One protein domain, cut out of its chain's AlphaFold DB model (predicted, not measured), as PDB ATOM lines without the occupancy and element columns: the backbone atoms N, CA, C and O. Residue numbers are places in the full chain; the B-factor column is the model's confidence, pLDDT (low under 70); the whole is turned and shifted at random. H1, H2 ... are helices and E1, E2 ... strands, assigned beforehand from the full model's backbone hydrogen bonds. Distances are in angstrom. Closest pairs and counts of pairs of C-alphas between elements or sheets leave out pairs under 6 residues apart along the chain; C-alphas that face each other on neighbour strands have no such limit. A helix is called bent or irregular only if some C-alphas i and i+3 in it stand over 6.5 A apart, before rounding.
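Overview. This is residues 388 to 480 of the 547 residues of an uncharacterized protein of Fonsecaea pedrosoi CBS 271.37 (UniProt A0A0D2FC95). This is a small cluster of crossed helices, with H2 and H5 in its middle; H1 folds back on H2 as a helical hairpin and H3 packs on H5. Short H4 packs on residues 404 to 408 of H2, and a two-strand parallel ribbon, E1 beside E2, lies near residues 464 to 472 of H5. The printed part has 93 residues, mostly helix in its named elements, in the order H1 H2 H3 H4 E1 H5 E2. It is compact, with a radius of gyration of the C-alphas of 12.6 A and spans of 35 by 29 by 23 A.

Arrangement. Start at H1, residues 388 to 400, whose residues 393 to 398 alone touch H2, residues 404 to 416, at a steep tilt of 42 degrees, opposite ways; the closest C-alphas, Val 397 and Gln 407, are 5.7 A apart. H2, the hub, is irregular, but only just: C-alphas 405 and 408 are 6.9 A apart. H3 is residues 424 to 434, and H4, residues 439 to 442, touches H2, closest at C-alphas Val 404 and Met 440, 5.4 A. E1, residues 446 to 448, H5, residues 458 to 473, and E2, residues 477 to 479, form a strand-helix-strand unit, two parallel neighbour strands with a helix between, its crossover right-handed; look for N 447 and O 477, 2.8 A, within hydrogen-bond range. H5 touches H2, closest at C-alphas Ser 416 and Phe 463, 4.9 A, and, with residues 466 to 473 alone, H3, at Leu 428 and Ala 470, 5.7 A. Every O i to N i+4 pair is within hydrogen-bond range in H1, H3 and H5, and 7 of 9 in H2; H4 is too short for one.

Along the chain. Find C-alpha 388 at (99.722, 91.610, 126.439), where H1 begins its 18.3 A; H2 spans 19.3 A and H3 15.7 A. H5 runs 22.0 A to C-alpha 473 at (86.482, 102.107, 135.844), and E2 ends at C-alpha 479 at (74.222, 107.640, 131.617).

Size, cuts and confidence. The two farthest C-alphas, Asp 437 and Pro 455, are 35.6 A apart. The printed part has no cut and no long link; confidence is under 70 at 24 residues, among them 447 to 462.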
ATOM      1  N   HIS A 388      99.269  91.653 127.836       72.91
ATOM      2  CA  HIS A 388      99.722  91.610 126.439       72.91
ATOM      3  C   HIS A 388      98.596  91.245 125.458       72.91
ATOM      4  O   HIS A 388      98.567  91.762 124.348       72.91
ATOM      5  N   GLN A 389      97.642  90.402 125.872       74.91
ATOM      6  CA  GLN A 389      96.491  90.068 125.035       74.91
ATOM      7  C   GLN A 389      95.615  91.295 124.833       74.91
ATOM      8  O   GLN A 389      95.106  91.483 123.735       74.91
ATOM      9  N   LEU A 390      95.437  92.132 125.865       82.11
ATOM     10  CA  LEU A 390      94.696  93.385 125.729       82.11
ATOM     11  C   LEU A 390      95.418  94.325 124.768       82.11
ATOM     12  O   LEU A 390      94.785  94.834 123.846       82.11
ATOM     13  N   ASN A 391      96.734  94.477 124.924       82.86
ATOM     14  CA  ASN A 391      97.548  95.301 124.032       82.86
ATOM     15  C   ASN A 391      97.418  94.868 122.564       82.86
ATOM     16  O   ASN A 391      97.276  95.729 121.706       82.86
ATOM     17  N   ASP A 392      97.343  93.565 122.266       80.88
ATOM     18  CA  ASP A 392      97.113  93.085 120.896       80.88
ATOM     19  C   ASP A 392      95.780  93.588 120.307       80.88
ATOM     20  O   ASP A 392      95.709  93.936 119.123       80.88
ATOM     21  N   TYR A 393      94.709  93.634 121.112       84.29
ATOM     22  CA  TYR A 393      93.430  94.207 120.679       84.29
ATOM     23  C   TYR A 393      93.516  95.716 120.510       84.29
ATOM     24  O   TYR A 393      92.981  96.246 119.536       84.29
ATOM     25  N   VAL A 394      94.164  96.405 121.444       86.65
ATOM     26  CA  VAL A 394      94.278  97.861 121.407       86.65
ATOM     27  C   VAL A 394      95.098  98.312 120.201       86.65
ATOM     28  O   VAL A 394      94.638  99.158 119.434       86.65
ATOM     29  N   ASP A 395      96.251  97.690 119.966       84.31
ATOM     30  CA  ASP A 395      97.102  97.948 118.806       84.31
ATOM     31  C   ASP A 395      96.354  97.693 117.499       84.31
ATOM     32  O   ASP A 395      96.426  98.493 116.564       84.31
ATOM     33  N   PHE A 396      95.599  96.593 117.431       83.85
ATOM     34  CA  PHE A 396      94.754  96.292 116.281       83.85
ATOM     35  C   PHE A 396      93.712  97.392 116.045       83.85
ATOM     36  O   PHE A 396      93.594  97.902 114.931       83.85
ATOM     37  N   VAL A 397      92.976  97.787 117.085       86.43
ATOM     38  CA  VAL A 397      91.933  98.809 116.978       86.43
ATOM     39  C   VAL A 397      92.530 100.155 116.561       86.43
ATOM     40  O   VAL A 397      92.030 100.759 115.617       86.43
ATOM     41  N   LYS A 398      93.620 100.607 117.189       88.57
ATOM     42  CA  LYS A 398      94.286 101.876 116.850       88.57
ATOM     43  C   LYS A 398      94.830 101.905 115.425       88.57
ATOM     44  O   LYS A 398      94.796 102.945 114.766       88.57
ATOM     45  N   ARG A 399      95.327 100.767 114.936       84.13
ATOM     46  CA  ARG A 399      95.869 100.645 113.579       84.13
ATOM     47  C   ARG A 399      94.768 100.732 112.521       84.13
ATOM     48  O   ARG A 399      94.916 101.488 111.554       84.13
ATOM     49  N   GLU A 400      93.686  99.974 112.705       81.40
ATOM     50  CA  GLU A 400      92.627  99.804 111.697       81.40
ATOM     51  C   GLU A 400      91.523 100.870 111.781       81.40
ATOM     52  O   GLU A 400      90.967 101.274 110.760       81.40
ATOM     53  N   VAL A 401      91.203 101.370 112.977       85.43
ATOM     54  CA  VAL A 401      90.157 102.378 113.187       85.43
ATOM     55  C   VAL A 401      90.788 103.761 113.294       85.43
ATOM     56  O   VAL A 401      91.294 104.151 114.342       85.43
ATOM     57  N   LYS A 402      90.732 104.534 112.205       84.13
ATOM     58  CA  LYS A 402      91.347 105.874 112.147       84.13
ATOM     59  C   LYS A 402      90.655 106.913 113.028       84.13
ATOM     60  O   LYS A 402      91.323 107.764 113.600       84.13
ATOM     61  N   ALA A 403      89.332 106.846 113.119       84.42
ATOM     62  CA  ALA A 403      88.543 107.767 113.922       84.42
ATOM     63  C   ALA A 403      88.550 107.318 115.392       84.42
ATOM     64  O   ALA A 403      88.018 106.258 115.733       84.42
ATOM     65  N   VAL A 404      89.208 108.107 116.242       85.50
ATOM     66  CA  VAL A 404      89.526 107.768 117.637       85.50
ATOM     67  C   VAL A 404      88.273 107.477 118.475       85.50
ATOM     68  O   VAL A 404      88.264 106.554 119.283       85.50
ATOM     69  N   GLU A 405      87.167 108.161 118.192       82.17
ATOM     70  CA  GLU A 405      85.868 108.001 118.847       82.17
ATOM     71  C   GLU A 405      85.157 106.671 118.534       82.17
ATOM     72  O   GLU A 405      84.135 106.350 119.137       82.17
ATOM     73  N   PHE A 406      85.674 105.879 117.591       83.30
ATOM     74  CA  PHE A 406      85.168 104.536 117.286       83.30
ATOM     75  C   PHE A 406      86.091 103.423 117.786       83.30
ATOM     76  O   PHE A 406      85.739 102.245 117.674       83.30
ATOM     77  N   GLN A 407      87.248 103.768 118.357       88.00
ATOM     78  CA  GLN A 407      88.230 102.793 118.821       88.00
ATOM     79  C   GLN A 407      87.744 102.060 120.079       88.00
ATOM     80  O   GLN A 407      87.564 100.841 120.048       88.00
ATOM     81  N   PHE A 408      87.433 102.780 121.160       86.67
ATOM     82  CA  PHE A 408      86.986 102.165 122.418       86.67
ATOM     83  C   PHE A 408      85.725 101.294 122.262       86.67
ATOM     84  O   PHE A 408      85.713 100.166 122.752       86.67
ATOM     85  N   PRO A 409      84.675 101.711 121.530       78.72
ATOM     86  CA  PRO A 409      83.490 100.888 121.338       78.72
ATOM     87  C   PRO A 409      83.783  99.617 120.559       78.72
ATOM     88  O   PRO A 409      83.223  98.570 120.878       78.72
ATOM     89  N   LEU A 410      84.664  99.689 119.552       80.41
ATOM     90  CA  LEU A 410      85.090  98.494 118.843       80.41
ATOM     91  C   LEU A 410      85.845  97.568 119.795       80.41
ATOM     92  O   LEU A 410      85.504  96.393 119.853       80.41
ATOM     93  N   LEU A 411      86.800  98.087 120.573       86.15
ATOM     94  CA  LEU A 411      87.541  97.312 121.569       86.15
ATOM     95  C   LEU A 411      86.591  96.575 122.521       86.15
ATOM     96  O   LEU A 411      86.657  95.350 122.624       86.15
ATOM     97  N   ILE A 412      85.653  97.292 123.145       85.27
ATOM     98  CA  ILE A 412      84.671  96.695 124.054       85.27
ATOM     99  C   ILE A 412      83.791  95.672 123.332       85.27
ATOM    100  O   ILE A 412      83.529  94.609 123.885       85.27
ATOM    101  N   ALA A 413      83.375  95.929 122.089       75.88
ATOM    102  CA  ALA A 413      82.611  94.964 121.303       75.88
ATOM    103  C   ALA A 413      83.419  93.701 120.975       75.88
ATOM    104  O   ALA A 413      82.865  92.603 120.943       75.88
ATOM    105  N   LEU A 414      84.727  93.810 120.742       74.71
ATOM    106  CA  LEU A 414      85.573  92.640 120.525       74.71
ATOM    107  C   LEU A 414      85.750  91.827 121.811       74.71
ATOM    108  O   LEU A 414      85.638  90.602 121.768       74.71
ATOM    109  N   LEU A 415      85.965  92.498 122.944       79.84
ATOM    110  CA  LEU A 415      86.142  91.863 124.252       79.84
ATOM    111  C   LEU A 415      84.838  91.267 124.797       79.84
ATOM    112  O   LEU A 415      84.848  90.175 125.363       79.84
ATOM    113  N   SER A 416      83.693  91.915 124.575       74.25
ATOM    114  CA  SER A 416      82.393  91.432 125.052       74.25
ATOM    115  C   SER A 416      82.007  90.095 124.422       74.25
ATOM    116  O   SER A 416      81.494  89.205 125.101       74.25
ATOM    117  N   ASN A 417      82.363  89.896 123.150       66.39
ATOM    118  CA  ASN A 417      82.207  88.623 122.446       66.39
ATOM    119  C   ASN A 417      83.114  87.503 123.002       66.39
ATOM    120  O   ASN A 417      82.975  86.347 122.605       66.39
ATOM    121  N   ARG A 418      84.033  87.820 123.927       66.58
ATOM    122  CA  ARG A 418      84.954  86.882 124.591       66.58
ATOM    123  C   ARG A 418      84.606  86.613 126.054       66.58
ATOM    124  O   ARG A 418      85.279  85.811 126.688       66.58
ATOM    125  N   MET A 419      83.529  87.185 126.587       68.57
ATOM    126  CA  MET A 419      83.116  87.040 127.997       68.57
ATOM    127  C   MET A 419      82.709  85.613 128.409       68.57
ATOM    128  O   MET A 419      82.563  85.304 129.594       68.57
ATOM    129  N   ALA A 420      82.505  84.723 127.436       61.45
ATOM    130  CA  ALA A 420      82.346  83.293 127.691       61.45
ATOM    131  C   ALA A 420      83.673  82.615 128.087       61.45
ATOM    132  O   ALA A 420      83.655  81.574 128.740       61.45
ATOM    133  N   GLU A 421      84.805  83.201 127.696       62.58
ATOM    134  CA  GLU A 421      86.152  82.650 127.853       62.58
ATOM    135  C   GLU A 421      86.991  83.449 128.852       62.58
ATOM    136  O   GLU A 421      87.729  82.856 129.634       62.58
ATOM    137  N   LEU A 422      86.875  84.777 128.823       70.73
ATOM    138  CA  LEU A 422      87.648  85.700 129.644       70.73
ATOM    139  C   LEU A 422      86.893  86.083 130.914       70.73
ATOM    140  O   LEU A 422      85.673  86.280 130.903       70.73
ATOM    141  N   GLU A 423      87.628  86.201 132.018       77.14
ATOM    142  CA  GLU A 423      87.088  86.756 133.253       77.14
ATOM    143  C   GLU A 423      86.813  88.242 133.068       77.14
ATOM    144  O   GLU A 423      87.694  89.018 132.704       77.14
ATOM    145  N   ARG A 424      85.573  88.640 133.351       81.97
ATOM    146  CA  ARG A 424      85.141  90.034 133.284       81.97
ATOM    147  C   ARG A 424      86.069  90.959 134.056       81.97
ATOM    148  O   ARG A 424      86.506  91.964 133.516       81.97
ATOM    149  N   ASP A 425      86.355  90.589 135.298       85.74
ATOM    150  CA  ASP A 425      87.089  91.441 136.225       85.74
ATOM    151  C   ASP A 425      88.539  91.604 135.757       85.74
ATOM    152  O   ASP A 425      89.047  92.715 135.745       85.74
ATOM    153  N   SER A 426      89.140  90.553 135.184       83.71
ATOM    154  CA  SER A 426      90.468  90.644 134.565       83.71
ATOM    155  C   SER A 426      90.526  91.581 133.350       83.71
ATOM    156  O   SER A 426      91.541  92.235 133.130       83.71
ATOM    157  N   ILE A 427      89.445  91.672 132.561       85.42
ATOM    158  CA  ILE A 427      89.356  92.638 131.459       85.42
ATOM    159  C   ILE A 427      89.299  94.058 132.030       85.42
ATOM    160  O   ILE A 427      89.981  94.944 131.526       85.42
ATOM    161  N   LEU A 428      88.493  94.272 133.075       87.77
ATOM    162  CA  LEU A 428      88.348  95.575 133.724       87.77
ATOM    163  C   LEU A 428      89.652  96.026 134.392       87.77
ATOM    164  O   LEU A 428      90.043  97.174 134.211       87.77
ATOM    165  N   ASP A 429      90.350  95.128 135.088       85.81
ATOM    166  CA  ASP A 429      91.661  95.403 135.683       85.81
ATOM    167  C   ASP A 429      92.689  95.766 134.608       85.81
ATOM    168  O   ASP A 429      93.355  96.792 134.717       85.81
ATOM    169  N   ALA A 430      92.765  94.992 133.520       83.38
ATOM    170  CA  ALA A 430      93.690  95.284 132.430       83.38
ATOM    171  C   ALA A 430      93.384  96.629 131.742       83.38
ATOM    172  O   ALA A 430      94.307  97.345 131.363       83.38
ATOM    173  N   ILE A 431      92.103  96.989 131.596       85.34
ATOM    174  CA  ILE A 431      91.683  98.296 131.073       85.34
ATOM    175  C   ILE A 431      92.044  99.422 132.052       85.34
ATOM    176  O   ILE A 431      92.526 100.464 131.613       85.34
ATOM    177  N   ARG A 432      91.841  99.220 133.360       83.48
ATOM    178  CA  ARG A 432      92.203 100.192 134.404       83.48
ATOM    179  C   ARG A 432      93.694 100.496 134.381       83.48
ATOM    180  O   ARG A 432      94.077 101.661 134.389       83.48
ATOM    181  N   ASP A 433      94.515  99.450 134.342       80.14
ATOM    182  CA  ASP A 433      95.975  99.553 134.377       80.14
ATOM    183  C   ASP A 433      96.534 100.250 133.126       80.14
ATOM    184  O   ASP A 433      97.629 100.809 133.154       80.14
ATOM    185  N   TRP A 434      95.768 100.254 132.033       73.79
ATOM    186  CA  TRP A 434      96.107 100.967 130.807       73.79
ATOM    187  C   TRP A 434      95.965 102.498 130.936       73.79
ATOM    188  O   TRP A 434      96.634 103.236 130.215       73.79
ATOM    189  N   GLY A 435      95.167 102.975 131.901       69.16
ATOM    190  CA  GLY A 435      95.038 104.388 132.263       69.16
ATOM    191  C   GLY A 435      94.046 105.186 131.408       69.16
ATOM    192  O   GLY A 435      93.768 104.854 130.260       69.16
ATOM    193  N   GLY A 436      93.496 106.262 131.985       70.28
ATOM    194  CA  GLY A 436      92.471 107.105 131.349       70.28
ATOM    195  C   GLY A 436      92.993 108.128 130.332       70.28
ATOM    196  O   GLY A 436      92.213 108.650 129.542       70.28
ATOM    197  N   ASP A 437      94.304 108.389 130.314       77.52
ATOM    198  CA  ASP A 437      94.911 109.455 129.502       77.52
ATOM    199  C   ASP A 437      95.058 109.103 128.012       77.52
ATOM    200  O   ASP A 437      95.441 109.950 127.196       77.52
ATOM    201  N   ASP A 438      94.752 107.865 127.619       82.56
ATOM    202  CA  ASP A 438      94.867 107.467 126.224       82.56
ATOM    203  C   ASP A 438      93.892 108.256 125.328       82.56
ATOM    204  O   ASP A 438      92.717 108.399 125.680       82.56
ATOM    205  N   PRO A 439      94.312 108.719 124.132       83.87
ATOM    206  CA  PRO A 439      93.428 109.419 123.202       83.87
ATOM    207  C   PRO A 439      92.135 108.659 122.882       83.87
ATOM    208  O   PRO A 439      91.089 109.286 122.722       83.87
ATOM    209  N   MET A 440      92.191 107.320 122.828       86.88
ATOM    210  CA  MET A 440      91.018 106.466 122.640       86.88
ATOM    211  C   MET A 440      89.989 106.675 123.749       86.88
ATOM    212  O   MET A 440      88.803 106.724 123.459       86.88
ATOM    213  N   ILE A 441      90.428 106.792 125.003       82.95
ATOM    214  CA  ILE A 441      89.564 106.924 126.180       82.95
ATOM    215  C   ILE A 441      89.099 108.374 126.319       82.95
ATOM    216  O   ILE A 441      87.902 108.629 126.435       82.95
ATOM    217  N   ASN A 442      90.019 109.329 126.164       81.45
ATOM    218  CA  ASN A 442      89.747 110.766 126.208       81.45
ATOM    219  C   ASN A 442      88.754 111.246 125.136       81.45
ATOM    220  O   ASN A 442      88.035 112.229 125.339       81.45
ATOM    221  N   ALA A 443      88.658 110.547 124.001       82.16
ATOM    222  CA  ALA A 443      87.633 110.812 122.994       82.16
ATOM    223  C   ALA A 443      86.202 110.531 123.504       82.16
ATOM    224  O   ALA A 443      85.231 111.105 122.995       82.16
ATOM    225  N   HIS A 444      86.041 109.684 124.528       77.88
ATOM    226  CA  HIS A 444      84.750 109.320 125.104       77.88
ATOM    227  C   HIS A 444      84.438 110.110 126.372       77.88
ATOM    228  O   HIS A 444      84.836 109.763 127.472       77.88
ATOM    229  N   LYS A 445      83.590 111.132 126.234       70.98
ATOM    230  CA  LYS A 445      83.114 111.931 127.380       70.98
ATOM    231  C   LYS A 445      82.022 111.257 128.215       70.98
ATOM    232  O   LYS A 445      81.781 111.647 129.349       70.98
ATOM    233  N   ARG A 446      81.292 110.313 127.617       70.33
ATOM    234  CA  ARG A 446      80.170 109.615 128.255       70.33
ATOM    235  C   ARG A 446      79.943 108.239 127.648       70.33
ATOM    236  O   ARG A 446      80.028 108.069 126.424       70.33
ATOM    237  N   CYS A 447      79.579 107.303 128.506       68.99
ATOM    238  CA  CYS A 447      79.075 105.988 128.170       68.99
ATOM    239  C   CYS A 447      77.575 105.966 128.432       68.99
ATOM    240  O   CYS A 447      77.085 106.537 129.396       68.99
ATOM    241  N   ILE A 448      76.824 105.364 127.525       59.72
ATOM    242  CA  ILE A 448      75.371 105.358 127.586       59.72
ATOM    243  C   ILE A 448      74.948 103.904 127.587       59.72
ATOM    244  O   ILE A 448      75.307 103.162 126.671       59.72
ATOM    245  N   VAL A 449      74.197 103.512 128.607       60.42
ATOM    246  CA  VAL A 449      73.823 102.118 128.846       60.42
ATOM    247  C   VAL A 449      72.323 102.056 129.062       60.42
ATOM    248  O   VAL A 449      71.731 103.042 129.472       60.42
ATOM    249  N   ARG A 450      71.682 100.925 128.766       56.66
ATOM    250  CA  ARG A 450      70.248 100.755 129.017       56.66
ATOM    251  C   ARG A 450      69.957 100.672 130.511       56.66
ATOM    252  O   ARG A 450      70.638  99.944 131.230       56.66
ATOM    253  N   ASP A 451      68.878 101.327 130.921       54.54
ATOM    254  CA  ASP A 451      68.325 101.267 132.278       54.54
ATOM    255  C   ASP A 451      67.653  99.907 132.580       54.54
ATOM    256  O   ASP A 451      67.594  99.441 133.713       54.54
ATOM    257  N   SER A 452      67.122  99.230 131.552       50.92
ATOM    258  CA  SER A 452      66.120  98.170 131.741       50.92
ATOM    259  C   SER A 452      66.494  96.806 131.156       50.92
ATOM    260  O   SER A 452      66.961  96.717 130.019       50.92
ATOM    261  N   SER A 453      66.129  95.742 131.880       44.77
ATOM    262  CA  SER A 453      66.223  94.317 131.516       44.77
ATOM    263  C   SER A 453      65.242  93.889 130.409       44.77
ATOM    264  O   SER A 453      64.533  92.886 130.543       44.77
ATOM    265  N   SER A 454      65.136  94.661 129.324       46.81
ATOM    266  CA  SER A 454      64.423  94.196 128.131       46.81
ATOM    267  C   SER A 454      65.040  92.868 127.677       46.81
ATOM    268  O   SER A 454      66.261  92.748 127.783       46.81
ATOM    269  N   PRO A 455      64.262  91.887 127.177       45.47
ATOM    270  CA  PRO A 455      64.810  90.654 126.621       45.47
ATOM    271  C   PRO A 455      65.718  91.012 125.445       45.47
ATOM    272  O   PRO A 455      65.271  91.293 124.335       45.47
ATOM    273  N   SER A 456      67.000  91.079 125.755       47.51
ATOM    274  CA  SER A 456      68.067  91.605 124.932       47.51
ATOM    275  C   SER A 456      68.940  90.437 124.486       47.51
ATOM    276  O   SER A 456      68.817  89.310 124.976       47.51
ATOM    277  N   LEU A 457      69.761  90.667 123.468       46.47
ATOM    278  CA  LEU A 457      70.658  89.629 122.985       46.47
ATOM    279  C   LEU A 457      71.810  89.465 123.974       46.47
ATOM    280  O   LEU A 457      72.372  90.478 124.387       46.47
ATOM    281  N   PRO A 458      72.227  88.231 124.304       54.88
ATOM    282  CA  PRO A 458      73.327  88.007 125.235       54.88
ATOM    283  C   PRO A 458      74.609  88.762 124.865       54.88
ATOM    284  O   PRO A 458      75.317  89.223 125.754       54.88
ATOM    285  N   GLU A 459      74.910  88.922 123.571       52.08
ATOM    286  CA  GLU A 459      76.069  89.692 123.105       52.08
ATOM    287  C   GLU A 459      75.916  91.196 123.348       52.08
ATOM    288  O   GLU A 459      76.897  91.869 123.661       52.08
ATOM    289  N   LEU A 460      74.695  91.722 123.215       56.91
ATOM    290  CA  LEU A 460      74.391  93.124 123.482       56.91
ATOM    291  C   LEU A 460      74.405  93.402 124.982       56.91
ATOM    292  O   LEU A 460      75.023  94.370 125.400       56.91
ATOM    293  N   ASP A 461      73.820  92.512 125.782       63.90
ATOM    294  CA  ASP A 461      73.888  92.583 127.241       63.90
ATOM    295  C   ASP A 461      75.333  92.505 127.724       63.90
ATOM    296  O   ASP A 461      75.744  93.291 128.571       63.90
ATOM    297  N   ALA A 462      76.131  91.589 127.166       66.09
ATOM    298  CA  ALA A 462      77.551  91.488 127.479       66.09
ATOM    299  C   ALA A 462      78.316  92.746 127.053       66.09
ATOM    300  O   ALA A 462      79.162  93.216 127.810       66.09
ATOM    301  N   PHE A 463      78.025  93.295 125.870       71.83
ATOM    302  CA  PHE A 463      78.624  94.536 125.387       71.83
ATOM    303  C   PHE A 463      78.276  95.716 126.286       71.83
ATOM    304  O   PHE A 463      79.181  96.370 126.779       71.83
ATOM    305  N   GLU A 464      76.996  95.969 126.534       73.01
ATOM    306  CA  GLU A 464      76.519  97.100 127.329       73.01
ATOM    307  C   GLU A 464      76.989  97.005 128.777       73.01
ATOM    308  O   GLU A 464      77.457  97.990 129.342       73.01
ATOM    309  N   LYS A 465      76.950  95.803 129.359       78.29
ATOM    310  CA  LYS A 465      77.455  95.547 130.709       78.29
ATOM    311  C   LYS A 465      78.975  95.677 130.808       78.29
ATOM    312  O   LYS A 465      79.475  96.037 131.869       78.29
ATOM    313  N   LEU A 466      79.731  95.325 129.768       81.87
ATOM    314  CA  LEU A 466      81.182  95.524 129.769       81.87
ATOM    315  C   LEU A 466      81.530  96.992 129.503       81.87
ATOM    316  O   LEU A 466      82.414  97.529 130.157       81.87
ATOM    317  N   ALA A 467      80.805  97.647 128.596       82.64
ATOM    318  CA  ALA A 467      80.958  99.060 128.278       82.64
ATOM    319  C   ALA A 467      80.667  99.939 129.492       82.64
ATOM    320  O   ALA A 467      81.443 100.853 129.744       82.64
ATOM    321  N   ARG A 468      79.597  99.647 130.246       83.13
ATOM    322  CA  ARG A 468      79.262 100.327 131.505       83.13
ATOM    323  C   ARG A 468      80.439 100.290 132.468       83.13
ATOM    324  O   ARG A 468      81.033 101.320 132.738       83.13
ATOM    325  N   ASP A 469      80.819  99.094 132.894       87.75
ATOM    326  CA  ASP A 469      81.805  98.935 133.956       87.75
ATOM    327  C   ASP A 469      83.208  99.361 133.529       87.75
ATOM    328  O   ASP A 469      83.938  99.925 134.338       87.75
ATOM    329  N   ALA A 470      83.594  99.140 132.268       87.83
ATOM    330  CA  ALA A 470      84.855  99.669 131.754       87.83
ATOM    331  C   ALA A 470      84.844 101.202 131.764       87.83
ATOM    332  O   ALA A 470      85.851 101.820 132.089       87.83
ATOM    333  N   SER A 471      83.703 101.817 131.449       87.45
ATOM    334  CA  SER A 471      83.553 103.273 131.481       87.45
ATOM    335  C   SER A 471      83.598 103.819 132.902       87.45
ATOM    336  O   SER A 471      84.358 104.749 133.143       87.45
ATOM    337  N   ASP A 472      82.886 103.196 133.844       86.59
ATOM    338  CA  ASP A 472      82.952 103.550 135.266       86.59
ATOM    339  C   ASP A 472      84.389 103.442 135.796       86.59
ATOM    340  O   ASP A 472      84.890 104.354 136.449       86.59
ATOM    341  N   THR A 473      85.086 102.356 135.443       86.12
ATOM    342  CA  THR A 473      86.482 102.107 135.844       86.12
ATOM    343  C   THR A 473      87.442 103.166 135.298       86.12
ATOM    344  O   THR A 473      88.401 103.534 135.970       86.12
ATOM    345  N   LEU A 474      87.184 103.669 134.089       86.04
ATOM    346  CA  LEU A 474      87.984 104.700 133.425       86.04
ATOM    347  C   LEU A 474      87.535 106.135 133.757       86.04
ATOM    348  O   LEU A 474      88.102 107.083 133.221       86.04
ATOM    349  N   GLY A 475      86.511 106.319 134.597       84.65
ATOM    350  CA  GLY A 475      85.960 107.641 134.920       84.65
ATOM    351  C   GLY A 475      85.149 108.286 133.788       84.65
ATOM    352  O   GLY A 475      84.843 109.478 133.842       84.65
ATOM    353  N   ILE A 476      84.771 107.522 132.761       84.11
ATOM    354  CA  ILE A 476      83.862 107.978 131.710       84.11
ATOM    355  C   ILE A 476      82.445 107.997 132.286       84.11
ATOM    356  O   ILE A 476      81.914 106.966 132.694       84.11
ATOM    357  N   TRP A 477      81.791 109.155 132.243       79.83
ATOM    358  CA  TRP A 477      80.463 109.329 132.829       79.83
ATOM    359  C   TRP A 477      79.416 108.379 132.220       79.83
ATOM    360  O   TRP A 477      79.131 108.453 131.021       79.83
ATOM    361  N   VAL A 478      78.831 107.500 133.040       76.63
ATOM    362  CA  VAL A 478      77.760 106.580 132.636       76.63
ATOM    363  C   VAL A 478      76.389 107.241 132.763       76.63
ATOM    364  O   VAL A 478      76.021 107.782 133.803       76.63
ATOM    365  N   VAL A 479      75.602 107.158 131.692       68.17
ATOM    366  CA  VAL A 479      74.222 107.640 131.617       68.17
ATOM    367  C   VAL A 479      73.306 106.448 131.328       68.17
ATOM    368  O   VAL A 479      73.284 105.933 130.210       68.17
ATOM    369  N   GLU A 480      72.553 106.007 132.337       60.70
ATOM    370  CA  GLU A 480      71.660 104.830 132.265       60.70
ATOM    371  C   GLU A 480      70.370 105.095 131.476       60.70
ATOM    372  O   GLU A 480      69.714 104.188 130.966       60.70
TER     373      GLU A 480